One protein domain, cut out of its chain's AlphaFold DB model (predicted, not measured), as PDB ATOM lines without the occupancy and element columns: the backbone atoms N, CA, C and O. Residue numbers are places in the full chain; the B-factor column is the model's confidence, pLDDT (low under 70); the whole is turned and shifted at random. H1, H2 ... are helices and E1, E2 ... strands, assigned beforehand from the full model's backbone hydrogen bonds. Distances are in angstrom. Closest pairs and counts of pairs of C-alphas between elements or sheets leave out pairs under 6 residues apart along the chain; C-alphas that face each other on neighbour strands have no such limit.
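Overview. This is residues 15 to 32, 69 to 115 and 145 to 281 of the 295 residues of an uncharacterized protein of Hymenobacter metallilatus (UniProt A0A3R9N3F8). A long rod is built on the helix H8, with H1, H6 and H9 packed on parts of it and a second long helix, H3, packed on H1 and H9. One end of the rod holds the small strand hairpin E1 and E2 with H7; the other holds H4 and H5. The printed part has 202 residues, with nine named helices and two named strands in the order H1 to H7, E1, E2, H8, H9; it is mostly helix, and the sheet E1 - E2 is antiparallel. The whole is loose, with a radius of gyration of the C-alphas of 23.0 A and spans of 76 by 36 by 29 A.

Along the chain. Strands E1, residues 208 to 210, and E2, residues 216 to 218, come before H8, residues 221 to 258. H8 is 55.7 A long, from C-alpha 221 at (-43.333, -27.347, 25.918) to C-alpha 258 at (-14.759, -14.461, -20.167). H9, residues 264 to 280, is 22.8 A long. H1, residues 15 to 25, begins at C-alpha 15, (-26.281, -8.366, 1.919), and H2 is residues 27 to 32. H3, residues 69 to 96, is 39.7 A long, and H4, residues 101 to 115, 20.6 A. H5 is residues 152 to 156, H6 residues 179 to 186 and H7 residues 193 to 201.

Arrangement. E1 and E2 form a hairpin, with N 209 and O 217 2.8 A apart, within hydrogen-bond range. H8 and H9 form a helical hairpin at a shallow tilt of 15 degrees, closest at the C-alphas of Val 245 and Ile 277, 6.6 A. H1 is the hub, touching H3, H6, H8 and H9. Its closest C-alphas to H8 are Tyr 22 and Leu 238, 7.0 A, at a steep tilt of 47 degrees. H1 touches H3 at a shallow tilt of 9 degrees, opposite ways, with the C-alphas of Phe 19 and Leu 76 closest at 6.8 A. H3 touches H9 with residues 83 to 91 alone, closest at the C-alphas of Leu 87 and Leu 274, 5.8 A. H6 touches H8, closest at the C-alphas of Ala 186 and Asn 235, 4.9 A. H4 and H5 only just touch, with 3 pairs of C-alphas within 8 A, the closest Ala 105 and Leu 152, 7.1 A. H2 and H6 are near each other; H7 touches no helix. In each of the nine helices every O i to N i+4 pair is within hydrogen-bond range.

Size, cuts and confidence. The C-alphas farthest apart, of Glu 145 and Lys 203, are 76.5 A apart. Residues 33 to 68 and 116 to 144 are not printed; the C-alpha gaps across these cuts are 11.3 A and 20.4 A. The link from H5 to H6, residues 157 to 178, is long. Residues 198 to 203, of which 198 to 201 belong to H7, stand free. Mean pLDDT of the printed part is 85.4; residues 31 to 32, 161 to 167 and 190 to 207 are under 70.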
ATOM      1  N   LEU A  15     -27.456  -7.490   1.854       93.69
ATOM      2  CA  LEU A  15     -26.281  -8.366   1.919       93.69
ATOM      3  C   LEU A  15     -25.578  -8.276   3.277       93.69
ATOM      4  O   LEU A  15     -25.257  -9.307   3.870       93.69
ATOM      5  N   VAL A  16     -25.414  -7.071   3.825       91.81
ATOM      6  CA  VAL A  16     -24.923  -6.914   5.202       91.81
ATOM      7  C   VAL A  16     -25.858  -7.546   6.220       91.81
ATOM      8  O   VAL A  16     -25.376  -8.183   7.157       91.81
ATOM      9  N   LEU A  17     -27.176  -7.404   6.066       90.69
ATOM     10  CA  LEU A  17     -28.127  -8.037   6.985       90.69
ATOM     11  C   LEU A  17     -27.975  -9.566   6.981       90.69
ATOM     12  O   LEU A  17     -27.912 -10.166   8.053       90.69
ATOM     13  N   LEU A  18     -27.817 -10.174   5.802       93.06
ATOM     14  CA  LEU A  18     -27.529 -11.601   5.648       93.06
ATOM     15  C   LEU A  18     -26.211 -11.993   6.334       93.06
ATOM     16  O   LEU A  18     -26.195 -12.909   7.157       93.06
ATOM     17  N   PHE A  19     -25.109 -11.296   6.039       93.50
ATOM     18  CA  PHE A  19     -23.796 -11.609   6.621       93.50
ATOM     19  C   PHE A  19     -23.788 -11.423   8.138       93.50
ATOM     20  O   PHE A  19     -23.271 -12.270   8.863       93.50
ATOM     21  N   ASN A  20     -24.430 -10.374   8.650       90.75
ATOM     22  CA  ASN A  20     -24.565 -10.154  10.085       90.75
ATOM     23  C   ASN A  20     -25.454 -11.209  10.758       90.75
ATOM     24  O   ASN A  20     -25.164 -11.603  11.887       90.75
ATOM     25  N   ALA A  21     -26.516 -11.683  10.099       88.81
ATOM     26  CA  ALA A  21     -27.324 -12.794  10.600       88.81
ATOM     27  C   ALA A  21     -26.498 -14.090  10.664       88.81
ATOM     28  O   ALA A  21     -26.498 -14.761  11.695       88.81
ATOM     29  N   TYR A  22     -25.712 -14.381   9.624       91.12
ATOM     30  CA  TYR A  22     -24.793 -15.521   9.587       91.12
ATOM     31  C   TYR A  22     -23.740 -15.457  10.708       91.12
ATOM     32  O   TYR A  22     -23.571 -16.412  11.466       91.12
ATOM     33  N   LEU A  23     -23.092 -14.300  10.895       89.44
ATOM     34  CA  LEU A  23     -22.140 -14.070  11.989       89.44
ATOM     35  C   LEU A  23     -22.778 -14.249  13.372       89.44
ATOM     36  O   LEU A  23     -22.161 -14.814  14.274       89.44
ATOM     37  N   ARG A  24     -24.030 -13.814  13.558       84.19
ATOM     38  CA  ARG A  24     -24.762 -14.043  14.814       84.19
ATOM     39  C   ARG A  24     -25.058 -15.518  15.052       84.19
ATOM     40  O   ARG A  24     -24.960 -15.950  16.203       84.19
ATOM     41  N   GLY A  25     -25.348 -16.285  14.001       81.00
ATOM     42  CA  GLY A  25     -25.507 -17.738  14.102       81.00
ATOM     43  C   GLY A  25     -24.263 -18.437  14.661       81.00
ATOM     44  O   GLY A  25     -24.356 -19.435  15.373       81.00
ATOM     45  N   LEU A  26     -23.085 -17.842  14.453       84.38
ATOM     46  CA  LEU A  26     -21.805 -18.317  14.983       84.38
ATOM     47  C   LEU A  26     -21.435 -17.740  16.364       84.38
ATOM     48  O   LEU A  26     -20.356 -18.027  16.884       84.38
ATOM     49  N   SER A  27     -22.303 -16.956  17.006       77.12
ATOM     50  CA  SER A  27     -21.997 -16.304  18.293       77.12
ATOM     51  C   SER A  27     -21.683 -17.293  19.422       77.12
ATOM     52  O   SER A  27     -20.786 -17.046  20.231       77.12
ATOM     53  N   THR A  28     -22.353 -18.447  19.460       71.56
ATOM     54  CA  THR A  28     -22.040 -19.516  20.423       71.56
ATOM     55  C   THR A  28     -20.637 -20.080  20.188       71.56
ATOM     56  O   THR A  28     -19.924 -20.367  21.151       71.56
ATOM     57  N   PHE A  29     -20.207 -20.182  18.922       73.50
ATOM     58  CA  PHE A  29     -18.843 -20.578  18.560       73.50
ATOM     59  C   PHE A  29     -17.814 -19.532  18.998       73.50
ATOM     60  O   PHE A  29     -16.790 -19.906  19.567       73.50
ATOM     61  N   ASP A  30     -18.090 -18.237  18.821       71.31
ATOM     62  CA  ASP A  30     -17.226 -17.148  19.312       71.31
ATOM     63  C   ASP A  30     -16.998 -17.277  20.831       71.31
ATOM     64  O   ASP A  30     -15.863 -17.362  21.304       71.31
ATOM     65  N   MET A  31     -18.069 -17.469  21.612       67.62
ATOM     66  CA  MET A  31     -17.974 -17.600  23.076       67.62
ATOM     67  C   MET A  31     -17.085 -18.758  23.556       67.62
ATOM     68  O   MET A  31     -16.492 -18.659  24.633       67.62
ATOM     69  N   VAL A  32     -17.003 -19.857  22.801       68.12
ATOM     70  CA  VAL A  32     -16.210 -21.041  23.183       68.12
ATOM     71  C   VAL A  32     -14.810 -21.068  22.568       68.12
ATOM     72  O   VAL A  32     -13.985 -21.877  22.998       68.12
ATOM     73  N   MET A  69     -12.133 -18.403  12.705       84.38
ATOM     74  CA  MET A  69     -13.224 -17.441  12.948       84.38
ATOM     75  C   MET A  69     -12.842 -16.001  12.584       84.38
ATOM     76  O   MET A  69     -13.660 -15.258  12.040       84.38
ATOM     77  N   THR A  70     -11.593 -15.612  12.848       83.94
ATOM     78  CA  THR A  70     -11.068 -14.293  12.458       83.94
ATOM     79  C   THR A  70     -11.003 -14.170  10.935       83.94
ATOM     80  O   THR A  70     -11.424 -13.161  10.369       83.94
ATOM     81  N   VAL A  71     -10.508 -15.211  10.257       86.75
ATOM     82  CA  VAL A  71     -10.451 -15.278   8.792       86.75
ATOM     83  C   VAL A  71     -11.856 -15.222   8.202       86.75
ATOM     84  O   VAL A  71     -12.077 -14.426   7.299       86.75
ATOM     85  N   LEU A  72     -12.811 -15.978   8.751       89.94
ATOM     86  CA  LEU A  72     -14.209 -15.951   8.318       89.94
ATOM     87  C   LEU A  72     -14.806 -14.546   8.431       89.94
ATOM     88  O   LEU A  72     -15.398 -14.056   7.474       89.94
ATOM     89  N   SER A  73     -14.623 -13.872   9.569       88.88
ATOM     90  CA  SER A  73     -15.129 -12.506   9.743       88.88
ATOM     91  C   SER A  73     -14.510 -11.546   8.722       88.88
ATOM     92  O   SER A  73     -15.241 -10.854   8.013       88.88
ATOM     93  N   ASN A  74     -13.184 -11.552   8.565       87.88
ATOM     94  CA  ASN A  74     -12.484 -10.696   7.599       87.88
ATOM     95  C   ASN A  74     -12.885 -10.987   6.148       87.88
ATOM     96  O   ASN A  74     -12.983 -10.067   5.331       87.88
ATOM     97  N   SER A  75     -13.121 -12.259   5.840       89.94
ATOM     98  CA  SER A  75     -13.590 -12.715   4.541       89.94
ATOM     99  C   SER A  75     -14.930 -12.060   4.194       89.94
ATOM    100  O   SER A  75     -15.035 -11.412   3.155       89.94
ATOM    101  N   LEU A  76     -15.927 -12.135   5.087       92.00
ATOM    102  CA  LEU A  76     -17.257 -11.577   4.820       92.00
ATOM    103  C   LEU A  76     -17.210 -10.058   4.618       92.00
ATOM    104  O   LEU A  76     -17.898  -9.526   3.746       92.00
ATOM    105  N   HIS A  77     -16.355  -9.357   5.369       91.50
ATOM    106  CA  HIS A  77     -16.111  -7.926   5.163       91.50
ATOM    107  C   HIS A  77     -15.470  -7.632   3.804       91.50
ATOM    108  O   HIS A  77     -15.850  -6.669   3.138       91.50
ATOM    109  N   SER A  78     -14.487  -8.437   3.400       91.12
ATOM    110  CA  SER A  78     -13.779  -8.263   2.128       91.12
ATOM    111  C   SER A  78     -14.701  -8.558   0.948       91.12
ATOM    112  O   SER A  78     -14.798  -7.743   0.035       91.12
ATOM    113  N   LEU A  79     -15.477  -9.641   1.024       92.38
ATOM    114  CA  LEU A  79     -16.466 -10.003   0.017       92.38
ATOM    115  C   LEU A  79     -17.534  -8.913  -0.138       92.38
ATOM    116  O   LEU A  79     -17.818  -8.495  -1.260       92.38
ATOM    117  N   HIS A  80     -18.084  -8.395   0.969       94.12
ATOM    118  CA  HIS A  80     -19.031  -7.273   0.916       94.12
ATOM    119  C   HIS A  80     -18.405  -6.037   0.267       94.12
ATOM    120  O   HIS A  80     -19.001  -5.460  -0.642       94.12
ATOM    121  N   ARG A  81     -17.187  -5.662   0.678       93.12
ATOM    122  CA  ARG A  81     -16.461  -4.524   0.101       93.12
ATOM    123  C   ARG A  81     -16.266  -4.686  -1.403       93.12
ATOM    124  O   ARG A  81     -16.462  -3.716  -2.130       93.12
ATOM    125  N   SER A  82     -15.911  -5.882  -1.858       93.81
ATOM    126  CA  SER A  82     -15.695  -6.183  -3.274       93.81
ATOM    127  C   SER A  82     -16.996  -6.103  -4.074       93.81
ATOM    128  O   SER A  82     -17.051  -5.401  -5.082       93.81
ATOM    129  N   ILE A  83     -18.080  -6.717  -3.585       95.00
ATOM    130  CA  ILE A  83     -19.409  -6.663  -4.222       95.00
ATOM    131  C   ILE A  83     -19.929  -5.221  -4.291       95.00
ATOM    132  O   ILE A  83     -20.323  -4.748  -5.359       95.00
ATOM    133  N   ALA A  84     -19.909  -4.500  -3.168       94.88
ATOM    134  CA  ALA A  84     -20.384  -3.120  -3.098       94.88
ATOM    135  C   ALA A  84     -19.494  -2.167  -3.913       94.88
ATOM    136  O   ALA A  84     -19.999  -1.240  -4.549       94.88
ATOM    137  N   GLY A  85     -18.180  -2.400  -3.923       95.00
ATOM    138  CA  GLY A  85     -17.208  -1.652  -4.715       95.00
ATOM    139  C   GLY A  85     -17.452  -1.800  -6.214       95.00
ATOM    140  O   GLY A  85     -17.589  -0.786  -6.902       95.00
ATOM    141  N   ALA A  86     -17.612  -3.036  -6.693       96.19
ATOM    142  CA  ALA A  86     -17.946  -3.328  -8.085       96.19
ATOM    143  C   ALA A  86     -19.297  -2.720  -8.488       96.19
ATOM    144  O   ALA A  86     -19.400  -2.061  -9.525       96.19
ATOM    145  N   LEU A  87     -20.327  -2.874  -7.644       97.31
ATOM    146  CA  LEU A  87     -21.647  -2.289  -7.889       97.31
ATOM    147  C   LEU A  87     -21.577  -0.763  -7.985       97.31
ATOM    148  O   LEU A  87     -22.190  -0.170  -8.874       97.31
ATOM    149  N   ARG A  88     -20.825  -0.119  -7.087       96.88
ATOM    150  CA  ARG A  88     -20.632   1.333  -7.099       96.88
ATOM    151  C   ARG A  88     -19.909   1.779  -8.359       96.88
ATOM    152  O   ARG A  88     -20.378   2.718  -8.989       96.88
ATOM    153  N   LEU A  89     -18.825   1.104  -8.744       96.56
ATOM    154  CA  LEU A  89     -18.070   1.432  -9.953       96.56
ATOM    155  C   LEU A  89     -18.964   1.374 -11.195       96.56
ATOM    156  O   LEU A  89     -19.032   2.339 -11.957       96.56
ATOM    157  N   LEU A  90     -19.718   0.283 -11.345       97.00
ATOM    158  CA  LEU A  90     -20.665   0.125 -12.444       97.00
ATOM    159  C   LEU A  90     -21.776   1.170 -12.381       97.00
ATOM    160  O   LEU A  90     -22.080   1.787 -13.390       97.00
ATOM    161  N   THR A  91     -22.342   1.442 -11.208       97.12
ATOM    162  CA  THR A  91     -23.370   2.484 -11.064       97.12
ATOM    163  C   THR A  91     -22.830   3.847 -11.493       97.12
ATOM    164  O   THR A  91     -23.484   4.538 -12.268       97.12
ATOM    165  N   THR A  92     -21.618   4.215 -11.069       96.62
ATOM    166  CA  THR A  92     -20.967   5.460 -11.493       96.62
ATOM    167  C   THR A  92     -20.750   5.488 -13.005       96.62
ATOM    168  O   THR A  92     -21.035   6.518 -13.615       96.62
ATOM    169  N   PHE A  93     -20.312   4.378 -13.611       96.69
ATOM    170  CA  PHE A  93     -20.212   4.232 -15.066       96.69
ATOM    171  C   PHE A  93     -21.555   4.511 -15.762       96.69
ATOM    172  O   PHE A  93     -21.629   5.353 -16.657       96.69
ATOM    173  N   LEU A  94     -22.633   3.876 -15.296       94.94
ATOM    174  CA  LEU A  94     -23.975   4.025 -15.864       94.94
ATOM    175  C   LEU A  94     -24.527   5.452 -15.733       94.94
ATOM    176  O   LEU A  94     -25.162   5.942 -16.663       94.94
ATOM    177  N   THR A  95     -24.314   6.118 -14.594       95.69
ATOM    178  CA  THR A  95     -24.959   7.410 -14.303       95.69
ATOM    179  C   THR A  95     -24.131   8.623 -14.701       95.69
ATOM    180  O   THR A  95     -24.695   9.639 -15.082       95.69
ATOM    181  N   THR A  96     -22.807   8.558 -14.556       95.94
ATOM    182  CA  THR A  96     -21.916   9.724 -14.726       95.94
ATOM    183  C   THR A  96     -21.365   9.798 -16.143       95.94
ATOM    184  O   THR A  96     -21.227  10.884 -16.705       95.94
ATOM    185  N   TYR A  97     -21.067   8.631 -16.715       94.31
ATOM    186  CA  TYR A  97     -20.484   8.496 -18.046       94.31
ATOM    187  C   TYR A  97     -21.521   8.085 -19.092       94.31
ATOM    188  O   TYR A  97     -21.180   8.002 -20.263       94.31
ATOM    189  N   GLU A  98     -22.776   7.843 -18.692       93.31
ATOM    190  CA  GLU A  98     -23.901   7.562 -19.595       93.31
ATOM    191  C   GLU A  98     -23.610   6.428 -20.597       93.31
ATOM    192  O   GLU A  98     -24.021   6.489 -21.753       93.31
ATOM    193  N   LEU A  99     -22.916   5.374 -20.139       92.25
ATOM    194  CA  LEU A  99     -22.476   4.219 -20.943       92.25
ATOM    195  C   LEU A  99     -21.337   4.496 -21.941       92.25
ATOM    196  O   LEU A  99     -21.032   3.637 -22.769       92.25
ATOM    197  N   ASP A 100     -20.679   5.651 -21.869       94.81
ATOM    198  CA  ASP A 100     -19.555   5.986 -22.742       94.81
ATOM    199  C   ASP A 100     -18.226   5.435 -22.194       94.81
ATOM    200  O   ASP A 100     -17.616   5.990 -21.275       94.81
ATOM    201  N   LEU A 101     -17.766   4.323 -22.780       93.62
ATOM    202  CA  LEU A 101     -16.488   3.681 -22.442       93.62
ATOM    203  C   LEU A 101     -15.274   4.555 -22.777       93.62
ATOM    204  O   LEU A 101     -14.280   4.508 -22.054       93.62
ATOM    205  N   THR A 102     -15.347   5.357 -23.840       93.56
ATOM    206  CA  THR A 102     -14.224   6.203 -24.272       93.56
ATOM    207  C   THR A 102     -14.051   7.354 -23.297       93.56
ATOM    208  O   THR A 102     -12.948   7.613 -22.817       93.56
ATOM    209  N   ARG A 103     -15.165   7.999 -22.933       94.44
ATOM    210  CA  ARG A 103     -15.172   9.043 -21.906       94.44
ATOM    211  C   ARG A 103     -14.703   8.501 -20.558       94.44
ATOM    212  O   ARG A 103     -13.885   9.146 -19.907       94.44
ATOM    213  N   TYR A 104     -15.183   7.321 -20.162       95.56
ATOM    214  CA  TYR A 104     -14.724   6.661 -18.939       95.56
ATOM    215  C   TYR A 104     -13.206   6.459 -18.945       95.56
ATOM    216  O   TYR A 104     -12.541   6.849 -17.988       95.56
ATOM    217  N   ALA A 105     -12.654   5.896 -20.021       95.12
ATOM    218  CA  ALA A 105     -11.228   5.605 -20.108       95.12
ATOM    219  C   ALA A 105     -10.370   6.876 -20.107       95.12
ATOM    220  O   ALA A 105      -9.354   6.924 -19.416       95.12
ATOM    221  N   ALA A 106     -10.795   7.930 -20.809       94.75
ATOM    222  CA  ALA A 106     -10.091   9.210 -20.814       94.75
ATOM    223  C   ALA A 106     -10.063   9.862 -19.421       94.75
ATOM    224  O   ALA A 106      -9.006  10.285 -18.955       94.75
ATOM    225  N   GLU A 107     -11.197   9.893 -18.716       94.56
ATOM    226  CA  GLU A 107     -11.261  10.447 -17.357       94.56
ATOM    227  C   GLU A 107     -10.544   9.551 -16.327       94.56
ATOM    228  O   GLU A 107      -9.918  10.068 -15.399       94.56
ATOM    229  N   SER A 108     -10.587   8.221 -16.486       93.81
ATOM    230  CA  SER A 108      -9.841   7.277 -15.637       93.81
ATOM    231  C   SER A 108      -8.331   7.450 -15.817       93.81
ATOM    232  O   SER A 108      -7.605   7.565 -14.827       93.81
ATOM    233  N   ARG A 109      -7.863   7.611 -17.063       94.19
ATOM    234  CA  ARG A 109      -6.472   7.967 -17.377       94.19
ATOM    235  C   ARG A 109      -6.053   9.252 -16.683       94.19
ATOM    236  O   ARG A 109      -5.035   9.268 -15.998       94.19
ATOM    237  N   MET A 110      -6.832  10.320 -16.856       93.81
ATOM    238  CA  MET A 110      -6.518  11.612 -16.247       93.81
ATOM    239  C   MET A 110      -6.405  11.496 -14.729       93.81
ATOM    240  O   MET A 110      -5.428  11.969 -14.164       93.81
ATOM    241  N   ARG A 111      -7.348  10.800 -14.082       93.06
ATOM    242  CA  ARG A 111      -7.317  10.563 -12.633       93.06
ATOM    243  C   ARG A 111      -6.095   9.756 -12.199       93.06
ATOM    244  O   ARG A 111      -5.475  10.092 -11.200       93.06
ATOM    245  N   SER A 112      -5.759   8.697 -12.930       92.25
ATOM    246  CA  SER A 112      -4.630   7.827 -12.594       92.25
ATOM    247  C   SER A 112      -3.291   8.559 -12.712       92.25
ATOM    248  O   SER A 112      -2.462   8.443 -11.816       92.25
ATOM    249  N   ILE A 113      -3.099   9.357 -13.766       93.31
ATOM    250  CA  ILE A 113      -1.881  10.163 -13.947       93.31
ATOM    251  C   ILE A 113      -1.808  11.289 -12.911       93.31
ATOM    252  O   ILE A 113      -0.731  11.560 -12.389       93.31
ATOM    253  N   ASP A 114      -2.935  11.920 -12.588       90.50
ATOM    254  CA  ASP A 114      -2.999  12.959 -11.556       90.50
ATOM    255  C   ASP A 114      -2.647  12.404 -10.162       90.50
ATOM    256  O   ASP A 114      -1.909  13.032  -9.407       90.50
ATOM    257  N   GLU A 115      -3.110  11.192  -9.834       91.62
ATOM    258  CA  GLU A 115      -2.867  10.557  -8.532       91.62
ATOM    259  C   GLU A 115      -1.463   9.937  -8.406       91.62
ATOM    260  O   GLU A 115      -0.833  10.046  -7.351       91.62
ATOM    261  N   GLU A 145      -4.581   3.796 -28.175       90.50
ATOM    262  CA  GLU A 145      -3.299   3.333 -27.630       90.50
ATOM    263  C   GLU A 145      -3.072   3.888 -26.220       90.50
ATOM    264  O   GLU A 145      -2.760   3.127 -25.304       90.50
ATOM    265  N   SER A 146      -3.323   5.184 -26.022       89.50
ATOM    266  CA  SER A 146      -3.219   5.848 -24.718       89.50
ATOM    267  C   SER A 146      -4.286   5.380 -23.726       89.50
ATOM    268  O   SER A 146      -4.051   5.387 -22.519       89.50
ATOM    269  N   LEU A 147      -5.465   4.978 -24.214       92.12
ATOM    270  CA  LEU A 147      -6.594   4.556 -23.379       92.12
ATOM    271  C   LEU A 147      -6.607   3.059 -23.039       92.12
ATOM    272  O   LEU A 147      -7.302   2.662 -22.103       92.12
ATOM    273  N   ALA A 148      -5.828   2.233 -23.744       90.00
ATOM    274  CA  ALA A 148      -5.821   0.776 -23.600       90.00
ATOM    275  C   ALA A 148      -5.704   0.236 -22.152       90.00
ATOM    276  O   ALA A 148      -6.368  -0.763 -21.857       90.00
ATOM    277  N   PRO A 149      -4.916   0.831 -21.228       90.06
ATOM    278  CA  PRO A 149      -4.831   0.322 -19.858       90.06
ATOM    279  C   PRO A 149      -5.956   0.825 -18.934       90.06
ATOM    280  O   PRO A 149      -6.191   0.218 -17.895       90.06
ATOM    281  N   TYR A 150      -6.695   1.873 -19.307       92.38
ATOM    282  CA  TYR A 150      -7.667   2.562 -18.440       92.38
ATOM    283  C   TYR A 150      -9.109   2.110 -18.682       92.38
ATOM    284  O   TYR A 150     -10.057   2.896 -18.669       92.38
ATOM    285  N   THR A 151      -9.289   0.822 -18.961       92.62
ATOM    286  CA  THR A 151     -10.608   0.269 -19.278       92.62
ATOM    287  C   THR A 151     -11.432   0.025 -18.018       92.62
ATOM    288  O   THR A 151     -10.907  -0.321 -16.960       92.62
ATOM    289  N   LEU A 152     -12.759   0.098 -18.152       94.06
ATOM    290  CA  LEU A 152     -13.680  -0.310 -17.086       94.06
ATOM    291  C   LEU A 152     -13.434  -1.763 -16.643       94.06
ATOM    292  O   LEU A 152     -13.573  -2.077 -15.464       94.06
ATOM    293  N   HIS A 153     -13.041  -2.638 -17.575       93.56
ATOM    294  CA  HIS A 153     -12.658  -4.012 -17.263       93.56
ATOM    295  C   HIS A 153     -11.475  -4.048 -16.293       93.56
ATOM    296  O   HIS A 153     -11.537  -4.732 -15.279       93.56
ATOM    297  N   HIS A 154     -10.415  -3.287 -16.581       91.56
ATOM    298  CA  HIS A 154      -9.233  -3.223 -15.730       91.56
ATOM    299  C   HIS A 154      -9.582  -2.740 -14.318       91.56
ATOM    300  O   HIS A 154      -9.209  -3.386 -13.341       91.56
ATOM    301  N   ASP A 155     -10.381  -1.678 -14.208       92.19
ATOM    302  CA  ASP A 155     -10.792  -1.146 -12.907       92.19
ATOM    303  C   ASP A 155     -11.706  -2.112 -12.139       92.19
ATOM    304  O   ASP A 155     -11.647  -2.169 -10.911       92.19
ATOM    305  N   LEU A 156     -12.530  -2.908 -12.829       92.81
ATOM    306  CA  LEU A 156     -13.325  -3.963 -12.197       92.81
ATOM    307  C   LEU A 156     -12.466  -5.116 -11.671       92.81
ATOM    308  O   LEU A 156     -12.858  -5.742 -10.685       92.81
ATOM    309  N   ALA A 157     -11.301  -5.375 -12.271       90.94
ATOM    310  CA  ALA A 157     -10.438  -6.503 -11.923       90.94
ATOM    311  C   ALA A 157     -10.056  -6.544 -10.444       90.94
ATOM    312  O   ALA A 157      -9.892  -7.631  -9.909       90.94
ATOM    313  N   GLN A 158      -9.967  -5.389  -9.777       89.50
ATOM    314  CA  GLN A 158      -9.625  -5.296  -8.353       89.50
ATOM    315  C   GLN A 158     -10.685  -5.898  -7.410       89.50
ATOM    316  O   GLN A 158     -10.393  -6.171  -6.251       89.50
ATOM    317  N   PHE A 159     -11.931  -6.053  -7.870       93.31
ATOM    318  CA  PHE A 159     -13.028  -6.628  -7.079       93.31
ATOM    319  C   PHE A 159     -13.247  -8.113  -7.369       93.31
ATOM    320  O   PHE A 159     -13.896  -8.816  -6.590       93.31
ATOM    321  N   PHE A 160     -12.721  -8.578  -8.497       90.06
ATOM    322  CA  PHE A 160     -12.645  -9.979  -8.877       90.06
ATOM    323  C   PHE A 160     -11.245 -10.503  -8.538       90.06
ATOM    324  O   PHE A 160     -10.390  -9.751  -8.084       90.06
ATOM    325  N   ALA A 161     -10.996 -11.802  -8.685       69.06
ATOM    326  CA  ALA A 161      -9.680 -12.357  -8.375       69.06
ATOM    327  C   ALA A 161      -8.588 -11.704  -9.258       69.06
ATOM    328  O   ALA A 161      -8.472 -12.021 -10.444       69.06
ATOM    329  N   GLY A 162      -7.801 -10.786  -8.680       55.59
ATOM    330  CA  GLY A 162      -6.781 -10.003  -9.376       55.59
ATOM    331  C   GLY A 162      -5.578  -9.667  -8.488       55.59
ATOM    332  O   GLY A 162      -5.702  -8.876  -7.565       55.59
ATOM    333  N   TYR A 163      -4.432 -10.282  -8.817       44.19
ATOM    334  CA  TYR A 163      -3.022 -10.067  -8.418       44.19
ATOM    335  C   TYR A 163      -2.610  -9.825  -6.949       44.19
ATOM    336  O   TYR A 163      -1.479 -10.180  -6.617       44.19
ATOM    337  N   ASP A 164      -3.451  -9.289  -6.067       50.97
ATOM    338  CA  ASP A 164      -3.111  -9.054  -4.661       50.97
ATOM    339  C   ASP A 164      -3.723 -10.169  -3.794       50.97
ATOM    340  O   ASP A 164      -4.934 -10.255  -3.610       50.97
ATOM    341  N   GLU A 165      -2.889 -11.081  -3.283       51.81
ATOM    342  CA  GLU A 165      -3.295 -12.311  -2.566       51.81
ATOM    343  C   GLU A 165      -3.900 -12.053  -1.164       51.81
ATOM    344  O   GLU A 165      -3.870 -12.920  -0.285       51.81
ATOM    345  N   ARG A 166      -4.410 -10.846  -0.894       59.69
ATOM    346  CA  ARG A 166      -4.873 -10.430   0.435       59.69
ATOM    347  C   ARG A 166      -6.374 -10.173   0.464       59.69
ATOM    348  O   ARG A 166      -6.835  -9.088   0.134       59.69
ATOM    349  N   GLY A 167      -7.103 -11.138   1.019       69.81
ATOM    350  CA  GLY A 167      -8.532 -11.024   1.315       69.81
ATOM    351  C   GLY A 167      -9.410 -11.813   0.348       69.81
ATOM    352  O   GLY A 167      -8.916 -12.559  -0.491       69.81
ATOM    353  N   GLU A 168     -10.723 -11.663   0.513       85.62
ATOM    354  CA  GLU A 168     -11.718 -12.299  -0.353       85.62
ATOM    355  C   GLU A 168     -12.248 -11.339  -1.417       85.62
ATOM    356  O   GLU A 168     -12.587 -10.184  -1.133       85.62
ATOM    357  N   PHE A 169     -12.384 -11.867  -2.629       90.81
ATOM    358  CA  PHE A 169     -12.891 -11.175  -3.806       90.81
ATOM    359  C   PHE A 169     -14.144 -11.881  -4.332       90.81
ATOM    360  O   PHE A 169     -14.546 -12.948  -3.860       90.81
ATOM    361  N   ILE A 170     -14.791 -11.288  -5.331       91.44
ATOM    362  CA  ILE A 170     -15.945 -11.915  -5.975       91.44
ATOM    363  C   ILE A 170     -15.478 -13.210  -6.659       91.44
ATOM    364  O   ILE A 170     -14.673 -13.178  -7.589       91.44
ATOM    365  N   GLY A 171     -15.996 -14.344  -6.176       86.56
ATOM    366  CA  GLY A 171     -15.766 -15.678  -6.738       86.56
ATOM    367  C   GLY A 171     -14.531 -16.428  -6.227       86.56
ATOM    368  O   GLY A 171     -14.219 -17.482  -6.780       86.56
ATOM    369  N   THR A 172     -13.830 -15.931  -5.197       87.69
ATOM    370  CA  THR A 172     -12.670 -16.635  -4.608       87.69
ATOM    371  C   THR A 172     -13.073 -17.749  -3.651       87.69
ATOM    372  O   THR A 172     -12.594 -18.873  -3.797       87.69
ATOM    373  N   SER A 173     -13.970 -17.460  -2.709       85.19
ATOM    374  CA  SER A 173     -14.514 -18.464  -1.795       85.19
ATOM    375  C   SER A 173     -15.740 -19.168  -2.364       85.19
ATOM    376  O   SER A 173     -16.612 -18.534  -2.961       85.19
ATOM    377  N   ARG A 174     -15.861 -20.461  -2.057       88.12
ATOM    378  CA  ARG A 174     -17.003 -21.306  -2.407       88.12
ATOM    379  C   ARG A 174     -17.806 -21.721  -1.188       88.12
ATOM    380  O   ARG A 174     -17.330 -21.697  -0.055       88.12
ATOM    381  N   ALA A 175     -19.016 -22.223  -1.423       88.94
ATOM    382  CA  ALA A 175     -19.854 -22.776  -0.356       88.94
ATOM    383  C   ALA A 175     -19.155 -23.900   0.441       88.94
ATOM    384  O   ALA A 175     -19.397 -24.053   1.639       88.94
ATOM    385  N   GLN A 176     -18.262 -24.676  -0.192       88.38
ATOM    386  CA  GLN A 176     -17.512 -25.734   0.496       88.38
ATOM    387  C   GLN A 176     -16.515 -25.186   1.525       88.38
ATOM    388  O   GLN A 176     -16.303 -25.835   2.550       88.38
ATOM    389  N   ASP A 177     -15.957 -23.996   1.298       88.81
ATOM    390  CA  ASP A 177     -14.972 -23.382   2.198       88.81
ATOM    391  C   ASP A 177     -15.615 -22.953   3.529       88.81
ATOM    392  O   ASP A 177     -14.971 -22.976   4.578       88.81
ATOM    393  N   TYR A 178     -16.926 -22.675   3.519       90.19
ATOM    394  CA  TYR A 178     -17.719 -22.367   4.717       90.19
ATOM    395  C   TYR A 178     -18.476 -23.567   5.286       90.19
ATOM    396  O   TYR A 178     -19.172 -23.407   6.286       90.19
ATOM    397  N   ALA A 179     -18.375 -24.767   4.705       89.75
ATOM    398  CA  ALA A 179     -19.292 -25.875   5.002       89.75
ATOM    399  C   ALA A 179     -19.407 -26.208   6.501       89.75
ATOM    400  O   ALA A 179     -20.506 -26.459   6.995       89.75
ATOM    401  N   VAL A 180     -18.294 -26.164   7.239       87.88
ATOM    402  CA  VAL A 180     -18.270 -26.418   8.692       87.88
ATOM    403  C   VAL A 180     -19.061 -25.356   9.465       87.88
ATOM    404  O   VAL A 180     -19.825 -25.689  10.369       87.88
ATOM    405  N   TYR A 181     -18.908 -24.087   9.092       89.75
ATOM    406  CA  TYR A 181     -19.586 -22.957   9.726       89.75
ATOM    407  C   TYR A 181     -21.051 -22.875   9.317       89.75
ATOM    408  O   TYR A 181     -21.918 -22.671  10.158       89.75
ATOM    409  N   SER A 182     -21.348 -23.140   8.049       91.75
ATOM    410  CA  SER A 182     -22.714 -23.220   7.541       91.75
ATOM    411  C   SER A 182     -23.486 -24.358   8.205       91.75
ATOM    412  O   SER A 182     -24.648 -24.181   8.553       91.75
ATOM    413  N   HIS A 183     -22.841 -25.500   8.466       89.00
ATOM    414  CA  HIS A 183     -23.444 -26.561   9.269       89.00
ATOM    415  C   HIS A 183     -23.722 -26.095  10.705       89.00
ATOM    416  O   HIS A 183     -24.831 -26.279  11.190       89.00
ATOM    417  N   ALA A 184     -22.760 -25.428  11.347       85.06
ATOM    418  CA  ALA A 184     -22.926 -24.887  12.695       85.06
ATOM    419  C   ALA A 184     -24.069 -23.862  12.815       85.06
ATOM    420  O   ALA A 184     -24.781 -23.873  13.817       85.06
ATOM    421  N   VAL A 185     -24.249 -22.995  11.811       87.31
ATOM    422  CA  VAL A 185     -25.382 -22.056  11.748       87.31
ATOM    423  C   VAL A 185     -26.690 -22.819  11.549       87.31
ATOM    424  O   VAL A 185     -27.651 -22.567  12.267       87.31
ATOM    425  N   ALA A 186     -26.727 -23.789  10.630       86.25
ATOM    426  CA  ALA A 186     -27.928 -24.581  10.363       86.25
ATOM    427  C   ALA A 186     -28.411 -25.374  11.591       86.25
ATOM    428  O   ALA A 186     -29.612 -25.550  11.754       86.25
ATOM    429  N   THR A 187     -27.498 -25.833  12.454       80.69
ATOM    430  CA  THR A 187     -27.805 -26.624  13.661       80.69
ATOM    431  C   THR A 187     -27.678 -25.813  14.956       80.69
ATOM    432  O   THR A 187     -27.376 -26.365  16.018       80.69
ATOM    433  N   GLN A 188     -27.825 -24.485  14.899       77.38
ATOM    434  CA  GLN A 188     -27.584 -23.615  16.056       77.38
ATOM    435  C   GLN A 188     -28.509 -23.927  17.246       77.38
ATOM    436  O   GLN A 188     -28.084 -23.815  18.397       77.38
ATOM    437  N   THR A 189     -29.746 -24.341  16.991       74.19
ATOM    438  CA  THR A 189     -30.746 -24.736  18.002       74.19
ATOM    439  C   THR A 189     -30.274 -25.927  18.845       74.19
ATOM    440  O   THR A 189     -30.348 -25.889  20.078       74.19
ATOM    441  N   GLU A 190     -29.686 -26.950  18.214       69.94
ATOM    442  CA  GLU A 190     -29.067 -28.105  18.880       69.94
ATOM    443  C   GLU A 190     -27.905 -27.667  19.778       69.94
ATOM    444  O   GLU A 190     -27.712 -28.186  20.881       69.94
ATOM    445  N   LEU A 191     -27.152 -26.670  19.313       61.62
ATOM    446  CA  LEU A 191     -25.995 -26.091  19.992       61.62
ATOM    447  C   LEU A 191     -26.361 -24.949  20.949       61.62
ATOM    448  O   LEU A 191     -25.466 -24.316  21.519       61.62
ATOM    449  N   SER A 192     -27.652 -24.676  21.149       66.81
ATOM    450  CA  SER A 192     -28.093 -23.639  22.072       66.81
ATOM    451  C   SER A 192     -27.571 -23.937  23.480       66.81
ATOM    452  O   SER A 192     -27.536 -25.084  23.941       66.81
ATOM    453  N   LEU A 193     -27.165 -22.888  24.207       62.56
ATOM    454  CA  LEU A 193     -26.656 -23.030  25.577       62.56
ATOM    455  C   LEU A 193     -27.644 -23.793  26.465       62.56
ATOM    456  O   LEU A 193     -27.231 -24.564  27.324       62.56
ATOM    457  N   ARG A 194     -28.945 -23.619  26.221       66.69
ATOM    458  CA  ARG A 194     -30.012 -24.365  26.884       66.69
ATOM    459  C   ARG A 194     -29.855 -25.871  26.688       66.69
ATOM    460  O   ARG A 194     -29.753 -26.585  27.682       66.69
ATOM    461  N   ASN A 195     -29.821 -26.343  25.444       65.38
ATOM    462  CA  ASN A 195     -29.723 -27.770  25.131       65.38
ATOM    463  C   ASN A 195     -28.413 -28.358  25.652       65.38
ATOM    464  O   ASN A 195     -28.410 -29.424  26.272       65.38
ATOM    465  N   PHE A 196     -27.326 -27.594  25.544       63.22
ATOM    466  CA  PHE A 196     -26.046 -27.944  26.146       63.22
ATOM    467  C   PHE A 196     -26.136 -28.113  27.675       63.22
ATOM    468  O   PHE A 196     -25.700 -29.127  28.222       63.22
ATOM    469  N   PHE A 197     -26.730 -27.156  28.394       65.19
ATOM    470  CA  PHE A 197     -26.869 -27.238  29.851       65.19
ATOM    471  C   PHE A 197     -27.846 -28.330  30.291       65.19
ATOM    472  O   PHE A 197     -27.569 -28.993  31.289       65.19
ATOM    473  N   THR A 198     -28.930 -28.571  29.553       67.38
ATOM    474  CA  THR A 198     -29.859 -29.675  29.827       67.38
ATOM    475  C   THR A 198     -29.144 -31.025  29.729       67.38
ATOM    476  O   THR A 198     -29.276 -31.853  30.632       67.38
ATOM    477  N   GLN A 199     -28.310 -31.225  28.701       66.25
ATOM    478  CA  GLN A 199     -27.506 -32.444  28.536       66.25
ATOM    479  C   GLN A 199     -26.461 -32.625  29.648       66.25
ATOM    480  O   GLN A 199     -26.226 -33.745  30.096       66.25
ATOM    481  N   VAL A 200     -25.840 -31.538  30.118       65.19
ATOM    482  CA  VAL A 200     -24.784 -31.589  31.149       65.19
ATOM    483  C   VAL A 200     -25.347 -31.723  32.566       65.19
ATOM    484  O   VAL A 200     -24.786 -32.444  33.390       65.19
ATOM    485  N   LEU A 201     -26.431 -31.011  32.880       69.62
ATOM    486  CA  LEU A 201     -27.011 -30.948  34.225       69.62
ATOM    487  C   LEU A 201     -28.092 -32.010  34.461       69.62
ATOM    488  O   LEU A 201     -28.488 -32.214  35.609       69.62
ATOM    489  N   GLY A 202     -28.589 -32.658  33.401       65.81
ATOM    490  CA  GLY A 202     -29.682 -33.632  33.472       65.81
ATOM    491  C   GLY A 202     -31.004 -33.030  33.962       65.81
ATOM    492  O   GLY A 202     -31.860 -33.753  34.468       65.81
ATOM    493  N   LYS A 203     -31.151 -31.702  33.878       65.69
ATOM    494  CA  LYS A 203     -32.340 -30.957  34.299       65.69
ATOM    495  C   LYS A 203     -32.786 -30.050  33.170       65.69
ATOM    496  O   LYS A 203     -31.986 -29.279  32.650       65.69
ATOM    497  N   GLU A 204     -34.062 -30.139  32.832       61.66
ATOM    498  CA  GLU A 204     -34.686 -29.298  31.822       61.66
ATOM    499  C   GLU A 204     -34.753 -27.851  32.330       61.66
ATOM    500  O   GLU A 204     -35.296 -27.573  33.403       61.66
ATOM    501  N   LEU A 205     -34.138 -26.925  31.593       64.94
ATOM    502  CA  LEU A 205     -34.214 -25.498  31.895       64.94
ATOM    503  C   LEU A 205     -35.578 -24.965  31.439       64.94
ATOM    504  O   LEU A 205     -35.872 -24.952  30.240       64.94
ATOM    505  N   SER A 206     -36.398 -24.520  32.396       64.06
ATOM    506  CA  SER A 206     -37.690 -23.884  32.125       64.06
ATOM    507  C   SER A 206     -37.480 -22.475  31.570       64.06
ATOM    508  O   SER A 206     -36.959 -21.607  32.275       64.06
ATOM    509  N   ILE A 207     -37.906 -22.238  30.331       68.56
ATOM    510  CA  ILE A 207     -37.919 -20.899  29.735       68.56
ATOM    511  C   ILE A 207     -39.147 -20.154  30.252       68.56
ATOM    512  O   ILE A 207     -40.248 -20.703  30.272       68.56
ATOM    513  N   SER A 208     -38.964 -18.906  30.678       75.75
ATOM    514  CA  SER A 208     -40.070 -18.011  31.021       75.75
ATOM    515  C   SER A 208     -40.106 -16.838  30.045       75.75
ATOM    516  O   SER A 208     -39.059 -16.276  29.724       75.75
ATOM    517  N   ARG A 209     -41.296 -16.473  29.571       74.00
ATOM    518  CA  ARG A 209     -41.540 -15.277  28.763       74.00
ATOM    519  C   ARG A 209     -41.910 -14.130  29.697       74.00
ATOM    520  O   ARG A 209     -42.628 -14.333  30.670       74.00
ATOM    521  N   VAL A 210     -41.392 -12.936  29.413       74.06
ATOM    522  CA  VAL A 210     -41.817 -11.711  30.097       74.06
ATOM    523  C   VAL A 210     -43.054 -11.187  29.375       74.06
ATOM    524  O   VAL A 210     -42.998 -10.885  28.182       74.06
ATOM    525  N   GLU A 211     -44.169 -11.127  30.084       79.88
ATOM    526  CA  GLU A 211     -45.435 -10.581  29.609       79.88
ATOM    527  C   GLU A 211     -45.382  -9.040  29.550       79.88
ATOM    528  O   GLU A 211     -44.525  -8.416  30.184       79.88
ATOM    529  N   PRO A 212     -46.302  -8.382  28.817       71.31
ATOM    530  CA  PRO A 212     -46.333  -6.920  28.696       71.31
ATOM    531  C   PRO A 212     -46.482  -6.167  30.027       71.31
ATOM    532  O   PRO A 212     -46.153  -4.986  30.108       71.31
ATOM    533  N   ASP A 213     -46.988  -6.835  31.064       78.88
ATOM    534  CA  ASP A 213     -47.131  -6.309  32.424       78.88
ATOM    535  C   ASP A 213     -45.874  -6.510  33.297       78.88
ATOM    536  O   ASP A 213     -45.861  -6.127  34.468       78.88
ATOM    537  N   GLY A 214     -44.808  -7.086  32.728       71.88
ATOM    538  CA  GLY A 214     -43.541  -7.366  33.399       71.88
ATOM    539  C   GLY A 214     -43.518  -8.664  34.209       71.88
ATOM    540  O   GLY A 214     -42.494  -8.971  34.823       71.88
ATOM    541  N   THR A 215     -44.608  -9.437  34.233       81.06
ATOM    542  CA  THR A 215     -44.639 -10.749  34.891       81.06
ATOM    543  C   THR A 215     -43.972 -11.815  34.027       81.06
ATOM    544  O   THR A 215     -43.894 -11.693  32.809       81.06
ATOM    545  N   THR A 216     -43.444 -12.867  34.653       78.81
ATOM    546  CA  THR A 216     -42.808 -13.981  33.938       78.81
ATOM    547  C   THR A 216     -43.716 -15.202  33.939       78.81
ATOM    548  O   THR A 216     -43.995 -15.754  35.007       78.81
ATOM    549  N   SER A 217     -44.143 -15.650  32.762       76.75
ATOM    550  CA  SER A 217     -44.939 -16.863  32.567       76.75
ATOM    551  C   SER A 217     -44.054 -17.992  32.013       76.75
ATOM    552  O   SER A 217     -43.228 -17.746  31.132       76.75
ATOM    553  N   PRO A 218     -44.145 -19.236  32.524       75.94
ATOM    554  CA  PRO A 218     -43.408 -20.354  31.943       75.94
ATOM    555  C   PRO A 218     -43.946 -20.652  30.540       75.94
ATOM    556  O   PRO A 218     -45.152 -20.798  30.347       75.94
ATOM    557  N   VAL A 219     -43.045 -20.758  29.565       78.44
ATOM    558  CA  VAL A 219     -43.386 -21.108  28.182       78.44
ATOM    559  C   VAL A 219     -43.761 -22.587  28.138       78.44
ATOM    560  O   VAL A 219     -43.058 -23.411  28.731       78.44
ATOM    561  N   SER A 220     -44.854 -22.943  27.461       78.00
ATOM    562  CA  SER A 220     -45.261 -24.347  27.360       78.00
ATOM    563  C   SER A 220     -44.258 -25.157  26.529       78.00
ATOM    564  O   SER A 220     -43.542 -24.607  25.698       78.00
ATOM    565  N   LEU A 221     -44.200 -26.480  26.729       73.19
ATOM    566  CA  LEU A 221     -43.333 -27.347  25.918       73.19
ATOM    567  C   LEU A 221     -43.689 -27.273  24.424       73.19
ATOM    568  O   LEU A 221     -42.801 -27.319  23.583       73.19
ATOM    569  N   ALA A 222     -44.979 -27.142  24.099       73.81
ATOM    570  CA  ALA A 222     -45.435 -27.027  22.718       73.81
ATOM    571  C   ALA A 222     -44.918 -25.737  22.064       73.81
ATOM    572  O   ALA A 222     -44.363 -25.806  20.973       73.81
ATOM    573  N   ASP A 223     -45.015 -24.603  22.765       76.31
ATOM    574  CA  ASP A 223     -44.505 -23.319  22.267       76.31
ATOM    575  C   ASP A 223     -42.975 -23.339  22.129       76.31
ATOM    576  O   ASP A 223     -42.431 -22.775  21.191       76.31
ATOM    577  N   GLN A 224     -42.265 -24.026  23.033       73.19
ATOM    578  CA  GLN A 224     -40.809 -24.188  22.932       73.19
ATOM    579  C   GLN A 224     -40.405 -25.008  21.703       73.19
ATOM    580  O   GLN A 224     -39.460 -24.638  21.019       73.19
ATOM    581  N   ILE A 225     -41.115 -26.106  21.418       76.00
ATOM    582  CA  ILE A 225     -40.871 -26.920  20.219       76.00
ATOM    583  C   ILE A 225     -41.183 -26.111  18.956       76.00
ATOM    584  O   ILE A 225     -40.441 -26.191  17.984       76.00
ATOM    585  N   GLU A 226     -42.268 -25.334  18.955       76.88
ATOM    586  CA  GLU A 226     -42.614 -24.461  17.832       76.88
ATOM    587  C   GLU A 226     -41.551 -23.377  17.606       76.88
ATOM    588  O   GLU A 226     -41.126 -23.171  16.470       76.88
ATOM    589  N   ASP A 227     -41.076 -22.726  18.671       77.94
ATOM    590  CA  ASP A 227     -40.001 -21.733  18.606       77.94
ATOM    591  C   ASP A 227     -38.696 -22.358  18.066       77.94
ATOM    592  O   ASP A 227     -38.073 -21.782  17.173       77.94
ATOM    593  N   GLU A 228     -38.315 -23.554  18.535       75.38
ATOM    594  CA  GLU A 228     -37.120 -24.282  18.070       75.38
ATOM    595  C   GLU A 228     -37.233 -24.701  16.594       75.38
ATOM    596  O   GLU A 228     -36.317 -24.454  15.812       75.38
ATOM    597  N   LEU A 229     -38.379 -25.252  16.174       77.75
ATOM    598  CA  LEU A 229     -38.622 -25.614  14.771       77.75
ATOM    599  C   LEU A 229     -38.611 -24.390  13.848       77.75
ATOM    600  O   LEU A 229     -38.107 -24.455  12.725       77.75
ATOM    601  N   ASN A 230     -39.173 -23.269  14.301       81.38
ATOM    602  CA  ASN A 230     -39.146 -22.024  13.541       81.38
ATOM    603  C   ASN A 230     -37.717 -21.483  13.416       81.38
ATOM    604  O   ASN A 230     -37.333 -21.034  12.335       81.38
ATOM    605  N   GLU A 231     -36.920 -21.549  14.483       81.56
ATOM    606  CA  GLU A 231     -35.508 -21.160  14.458       81.56
ATOM    607  C   GLU A 231     -34.694 -22.054  13.505       81.56
ATOM    608  O   GLU A 231     -33.922 -21.531  12.701       81.56
ATOM    609  N   ASP A 232     -34.944 -23.367  13.481       81.56
ATOM    610  CA  ASP A 232     -34.329 -24.305  12.526       81.56
ATOM    611  C   ASP A 232     -34.630 -23.952  11.071       81.56
ATOM    612  O   ASP A 232     -33.727 -23.901  10.231       81.56
ATOM    613  N   ILE A 233     -35.898 -23.673  10.757       84.00
ATOM    614  CA  ILE A 233     -36.315 -23.285   9.403       84.00
ATOM    615  C   ILE A 233     -35.633 -21.975   8.997       84.00
ATOM    616  O   ILE A 233     -35.139 -21.852   7.873       84.00
ATOM    617  N   VAL A 234     -35.581 -20.994   9.903       86.75
ATOM    618  CA  VAL A 234     -34.914 -19.709   9.655       86.75
ATOM    619  C   VAL A 234     -33.418 -19.909   9.412       86.75
ATOM    620  O   VAL A 234     -32.889 -19.356   8.449       86.75
ATOM    621  N   ASN A 235     -32.749 -20.732  10.218       87.56
ATOM    622  CA  ASN A 235     -31.320 -21.012  10.090       87.56
ATOM    623  C   ASN A 235     -30.988 -21.779   8.804       87.56
ATOM    624  O   ASN A 235     -30.019 -21.451   8.117       87.56
ATOM    625  N   ALA A 236     -31.814 -22.757   8.427       87.88
ATOM    626  CA  ALA A 236     -31.672 -23.474   7.164       87.88
ATOM    627  C   ALA A 236     -31.826 -22.533   5.959       87.88
ATOM    628  O   ALA A 236     -31.014 -22.579   5.032       87.88
ATOM    629  N   ASN A 237     -32.819 -21.638   5.994       89.88
ATOM    630  CA  ASN A 237     -33.021 -20.629   4.953       89.88
ATOM    631  C   ASN A 237     -31.863 -19.623   4.896       89.88
ATOM    632  O   ASN A 237     -31.396 -19.295   3.810       89.88
ATOM    633  N   LEU A 238     -31.359 -19.177   6.050       91.62
ATOM    634  CA  LEU A 238     -30.194 -18.294   6.149       91.62
ATOM    635  C   LEU A 238     -28.967 -18.912   5.466       91.62
ATOM    636  O   LEU A 238     -28.298 -18.256   4.670       91.62
ATOM    637  N   VAL A 239     -28.686 -20.186   5.742       92.56
ATOM    638  CA  VAL A 239     -27.563 -20.909   5.131       92.56
ATOM    639  C   VAL A 239     -27.781 -21.130   3.634       92.56
ATOM    640  O   VAL A 239     -26.833 -21.007   2.857       92.56
ATOM    641  N   ALA A 240     -29.011 -21.430   3.211       92.94
ATOM    642  CA  ALA A 240     -29.342 -21.580   1.797       92.94
ATOM    643  C   ALA A 240     -29.103 -20.278   1.017       92.94
ATOM    644  O   ALA A 240     -28.444 -20.310  -0.022       92.94
ATOM    645  N   GLU A 241     -29.560 -19.139   1.542       94.00
ATOM    646  CA  GLU A 241     -29.355 -17.825   0.920       94.00
ATOM    647  C   GLU A 241     -27.881 -17.408   0.928       94.00
ATOM    648  O   GLU A 241     -27.370 -16.928  -0.083       94.00
ATOM    649  N   PHE A 242     -27.154 -17.662   2.021       94.94
ATOM    650  CA  PHE A 242     -25.706 -17.447   2.072       94.94
ATOM    651  C   PHE A 242     -24.968 -18.234   0.982       94.94
ATOM    652  O   PHE A 242     -24.188 -17.663   0.219       94.94
ATOM    653  N   ASN A 243     -25.265 -19.527   0.843       94.69
ATOM    654  CA  ASN A 243     -24.660 -20.356  -0.197       94.69
ATOM    655  C   ASN A 243     -25.070 -19.896  -1.606       94.69
ATOM    656  O   ASN A 243     -24.234 -19.898  -2.506       94.69
ATOM    657  N   ALA A 244     -26.318 -19.458  -1.798       93.12
ATOM    658  CA  ALA A 244     -26.784 -18.922  -3.075       93.12
ATOM    659  C   ALA A 244     -26.034 -17.640  -3.472       93.12
ATOM    660  O   ALA A 244     -25.693 -17.471  -4.643       93.12
ATOM    661  N   VAL A 245     -25.731 -16.754  -2.515       94.38
ATOM    662  CA  VAL A 245     -24.888 -15.571  -2.754       94.38
ATOM    663  C   VAL A 245     -23.487 -15.982  -3.205       94.38
ATOM    664  O   VAL A 245     -22.996 -15.435  -4.192       94.38
ATOM    665  N   LEU A 246     -22.863 -16.961  -2.543       93.69
ATOM    666  CA  LEU A 246     -21.539 -17.458  -2.941       93.69
ATOM    667  C   LEU A 246     -21.557 -18.048  -4.354       93.69
ATOM    668  O   LEU A 246     -20.724 -17.676  -5.176       93.69
ATOM    669  N   THR A 247     -22.554 -18.874  -4.683       92.88
ATOM    670  CA  THR A 247     -22.716 -19.424  -6.038       92.88
ATOM    671  C   THR A 247     -22.872 -18.323  -7.086       92.88
ATOM    672  O   THR A 247     -22.201 -18.360  -8.112       92.88
ATOM    673  N   LYS A 248     -23.681 -17.290  -6.819       92.44
ATOM    674  CA  LYS A 248     -23.801 -16.143  -7.732       92.44
ATOM    675  C   LYS A 248     -22.479 -15.392  -7.899       92.44
ATOM    676  O   LYS A 248     -22.182 -14.933  -8.995       92.44
ATOM    677  N   CYS A 249     -21.678 -15.265  -6.840       93.19
ATOM    678  CA  CYS A 249     -20.351 -14.650  -6.929       93.19
ATOM    679  C   CYS A 249     -19.396 -15.478  -7.803       93.19
ATOM    680  O   CYS A 249     -18.645 -14.907  -8.591       93.19
ATOM    681  N   GLU A 250     -19.446 -16.809  -7.708       91.56
ATOM    682  CA  GLU A 250     -18.682 -17.706  -8.585       91.56
ATOM    683  C   GLU A 250     -19.104 -17.558 -10.057       91.56
ATOM    684  O   GLU A 250     -18.252 -17.428 -10.936       91.56
ATOM    685  N   GLU A 251     -20.411 -17.531 -10.335       91.88
ATOM    686  CA  GLU A 251     -20.955 -17.324 -11.687       91.88
ATOM    687  C   GLU A 251     -20.549 -15.957 -12.257       91.88
ATOM    688  O   GLU A 251     -20.103 -15.857 -13.402       91.88
ATOM    689  N   LEU A 252     -20.644 -14.906 -11.437       92.94
ATOM    690  CA  LEU A 252     -20.207 -13.556 -11.783       92.94
ATOM    691  C   LEU A 252     -18.726 -13.513 -12.153       92.94
ATOM    692  O   LEU A 252     -18.372 -12.907 -13.162       92.94
ATOM    693  N   ALA A 253     -17.869 -14.170 -11.371       92.19
ATOM    694  CA  ALA A 253     -16.439 -14.222 -11.648       92.19
ATOM    695  C   ALA A 253     -16.139 -14.939 -12.970       92.19
ATOM    696  O   ALA A 253     -15.342 -14.452 -13.772       92.19
ATOM    697  N   GLN A 254     -16.817 -16.055 -13.253       90.62
ATOM    698  CA  GLN A 254     -16.662 -16.768 -14.528       90.62
ATOM    699  C   GLN A 254     -17.049 -15.902 -15.729       90.62
ATOM    700  O   GLN A 254     -16.376 -15.916 -16.762       90.62
ATOM    701  N   ILE A 255     -18.125 -15.129 -15.594       91.44
ATOM    702  CA  ILE A 255     -18.606 -14.244 -16.654       91.44
ATOM    703  C   ILE A 255     -17.672 -13.057 -16.833       91.44
ATOM    704  O   ILE A 255     -17.309 -12.744 -17.962       91.44
ATOM    705  N   TYR A 256     -17.212 -12.458 -15.738       92.81
ATOM    706  CA  TYR A 256     -16.217 -11.395 -15.778       92.81
ATOM    707  C   TYR A 256     -14.937 -11.846 -16.504       92.81
ATOM    708  O   TYR A 256     -14.503 -11.187 -17.444       92.81
ATOM    709  N   HIS A 257     -14.385 -13.014 -16.161       90.19
ATOM    710  CA  HIS A 257     -13.151 -13.522 -16.775       90.19
ATOM    711  C   HIS A 257     -13.281 -13.915 -18.255       90.19
ATOM    712  O   HIS A 257     -12.269 -14.073 -18.935       90.19
ATOM    713  N   THR A 258     -14.501 -14.103 -18.761       90.31
ATOM    714  CA  THR A 258     -14.759 -14.461 -20.167       90.31
ATOM    715  C   THR A 258     -15.326 -13.299 -20.987       90.31
ATOM    716  O   THR A 258     -15.498 -13.422 -22.202       90.31
ATOM    717  N   MET A 259     -15.594 -12.161 -20.345       90.56
ATOM    718  CA  MET A 259     -16.171 -10.974 -20.962       90.56
ATOM    719  C   MET A 259     -15.128 -10.214 -21.805       90.56
ATOM    720  O   MET A 259     -14.035  -9.930 -21.316       90.56
ATOM    721  N   PRO A 260     -15.462  -9.803 -23.045       89.81
ATOM    722  CA  PRO A 260     -14.647  -8.859 -23.809       89.81
ATOM    723  C   PRO A 260     -14.564  -7.489 -23.121       89.81
ATOM    724  O   PRO A 260     -15.562  -7.019 -22.574       89.81
ATOM    725  N   LEU A 261     -13.414  -6.816 -23.234       86.38
ATOM    726  CA  LEU A 261     -13.138  -5.524 -22.584       86.38
ATOM    727  C   LEU A 261     -14.210  -4.450 -22.867       86.38
ATOM    728  O   LEU A 261     -14.549  -3.675 -21.976       86.38
ATOM    729  N   ASP A 262     -14.816  -4.466 -24.057       84.25
ATOM    730  CA  ASP A 262     -15.724  -3.406 -24.524       84.25
ATOM    731  C   ASP A 262     -17.207  -3.825 -24.544       84.25
ATOM    732  O   ASP A 262     -18.036  -3.257 -25.259       84.25
ATOM    733  N   SER A 263     -17.579  -4.867 -23.793       89.56
ATOM    734  CA  SER A 263     -18.934  -5.426 -23.857       89.56
ATOM    735  C   SER A 263     -19.936  -4.708 -22.943       89.56
ATOM    736  O   SER A 263     -20.252  -5.170 -21.846       89.56
ATOM    737  N   LEU A 264     -20.521  -3.607 -23.432       91.69
ATOM    738  CA  LEU A 264     -21.598  -2.874 -22.739       91.69
ATOM    739  C   LEU A 264     -22.751  -3.759 -22.220       91.69
ATOM    740  O   LEU A 264     -23.148  -3.581 -21.066       91.69
ATOM    741  N   PRO A 265     -23.294  -4.725 -22.994       93.81
ATOM    742  CA  PRO A 265     -24.377  -5.575 -22.499       93.81
ATOM    743  C   PRO A 265     -23.974  -6.416 -21.283       93.81
ATOM    744  O   PRO A 265     -24.785  -6.604 -20.378       93.81
ATOM    745  N   LEU A 266     -22.727  -6.892 -21.240       92.81
ATOM    746  CA  LEU A 266     -22.236  -7.695 -20.124       92.81
ATOM    747  C   LEU A 266     -21.980  -6.834 -18.881       92.81
ATOM    748  O   LEU A 266     -22.308  -7.273 -17.782       92.81
ATOM    749  N   TYR A 267     -21.529  -5.583 -19.023       94.69
ATOM    750  CA  TYR A 267     -21.451  -4.649 -17.889       94.69
ATOM    751  C   TYR A 267     -22.819  -4.352 -17.266       94.69
ATOM    752  O   TYR A 267     -22.952  -4.333 -16.043       94.69
ATOM    753  N   LEU A 268     -23.852  -4.170 -18.095       94.44
ATOM    754  CA  LEU A 268     -25.230  -4.001 -17.626       94.44
ATOM    755  C   LEU A 268     -25.741  -5.250 -16.900       94.44
ATOM    756  O   LEU A 268     -26.403  -5.144 -15.869       94.44
ATOM    757  N   GLN A 269     -25.412  -6.435 -17.414       94.06
ATOM    758  CA  GLN A 269     -25.774  -7.703 -16.787       94.06
ATOM    759  C   GLN A 269     -25.073  -7.896 -15.433       94.06
ATOM    760  O   GLN A 269     -25.735  -8.246 -14.456       94.06
ATOM    761  N   LEU A 270     -23.767  -7.612 -15.353       94.81
ATOM    762  CA  LEU A 270     -23.006  -7.629 -14.100       94.81
ATOM    763  C   LEU A 270     -23.611  -6.661 -13.076       94.81
ATOM    764  O   LEU A 270     -23.813  -7.043 -11.924       94.81
ATOM    765  N   HIS A 271     -23.948  -5.436 -13.495       96.31
ATOM    766  CA  HIS A 271     -24.596  -4.445 -12.631       96.31
ATOM    767  C   HIS A 271     -25.927  -4.958 -12.081       96.31
ATOM    768  O   HIS A 271     -26.126  -4.936 -10.867       96.31
ATOM    769  N   GLY A 272     -26.796  -5.485 -12.948       95.00
ATOM    770  CA  GLY A 272     -28.092  -6.031 -12.545       95.00
ATOM    771  C   GLY A 272     -27.959  -7.155 -11.517       95.00
ATOM    772  O   GLY A 272     -28.649  -7.157 -10.502       95.00
ATOM    773  N   TRP A 273     -27.018  -8.074 -11.722       94.44
ATOM    774  CA  TRP A 273     -26.777  -9.175 -10.791       94.44
ATOM    775  C   TRP A 273     -26.175  -8.742  -9.459       94.44
ATOM    776  O   TRP A 273     -26.625  -9.209  -8.411       94.44
ATOM    777  N   LEU A 274     -25.201  -7.832  -9.472       96.25
ATOM    778  CA  LEU A 274     -24.650  -7.254  -8.245       96.25
ATOM    779  C   LEU A 274     -25.735  -6.495  -7.470       96.25
ATOM    780  O   LEU A 274     -25.831  -6.632  -6.253       96.25
ATOM    781  N   ASN A 275     -26.609  -5.766  -8.169       94.81
ATOM    782  CA  ASN A 275     -27.749  -5.084  -7.565       94.81
ATOM    783  C   ASN A 275     -28.711  -6.079  -6.895       94.81
ATOM    784  O   ASN A 275     -29.107  -5.867  -5.748       94.81
ATOM    785  N   THR A 276     -29.020  -7.202  -7.553       93.00
ATOM    786  CA  THR A 276     -29.827  -8.280  -6.962       93.00
ATOM    787  C   THR A 276     -29.178  -8.849  -5.697       93.00
ATOM    788  O   THR A 276     -29.864  -9.030  -4.693       93.00
ATOM    789  N   ILE A 277     -27.864  -9.105  -5.709       93.06
ATOM    790  CA  ILE A 277     -27.134  -9.627  -4.539       93.06
ATOM    791  C   ILE A 277     -27.194  -8.646  -3.360       93.06
ATOM    792  O   ILE A 277     -27.408  -9.067  -2.226       93.06
ATOM    793  N   VAL A 278     -27.022  -7.347  -3.609       93.12
ATOM    794  CA  VAL A 278     -26.947  -6.336  -2.542       93.12
ATOM    795  C   VAL A 278     -28.330  -5.948  -2.004       93.12
ATOM    796  O   VAL A 278     -28.492  -5.748  -0.797       93.12
ATOM    797  N   HIS A 279     -29.338  -5.835  -2.874       90.00
ATOM    798  CA  HIS A 279     -30.602  -5.167  -2.540       90.00
ATOM    799  C   HIS A 279     -31.854  -6.041  -2.629       90.00
ATOM    800  O   HIS A 279     -32.857  -5.699  -2.001       90.00
ATOM    801  N   GLU A 280     -31.828  -7.139  -3.381       86.69
ATOM    802  CA  GLU A 280     -33.033  -7.937  -3.661       86.69
ATOM    803  C   GLU A 280     -33.058  -9.276  -2.921       86.69
ATOM    804  O   GLU A 280     -34.088  -9.951  -2.927       86.69
ATOM    805  N   ILE A 281     -31.971  -9.656  -2.242       86.44
ATOM    806  CA  ILE A 281     -31.992 -10.829  -1.365       86.44
ATOM    807  C   ILE A 281     -32.988 -10.624  -0.209       86.44
ATOM    808  O   ILE A 281     -33.185  -9.480   0.232       86.44
TER     809      ILE A 281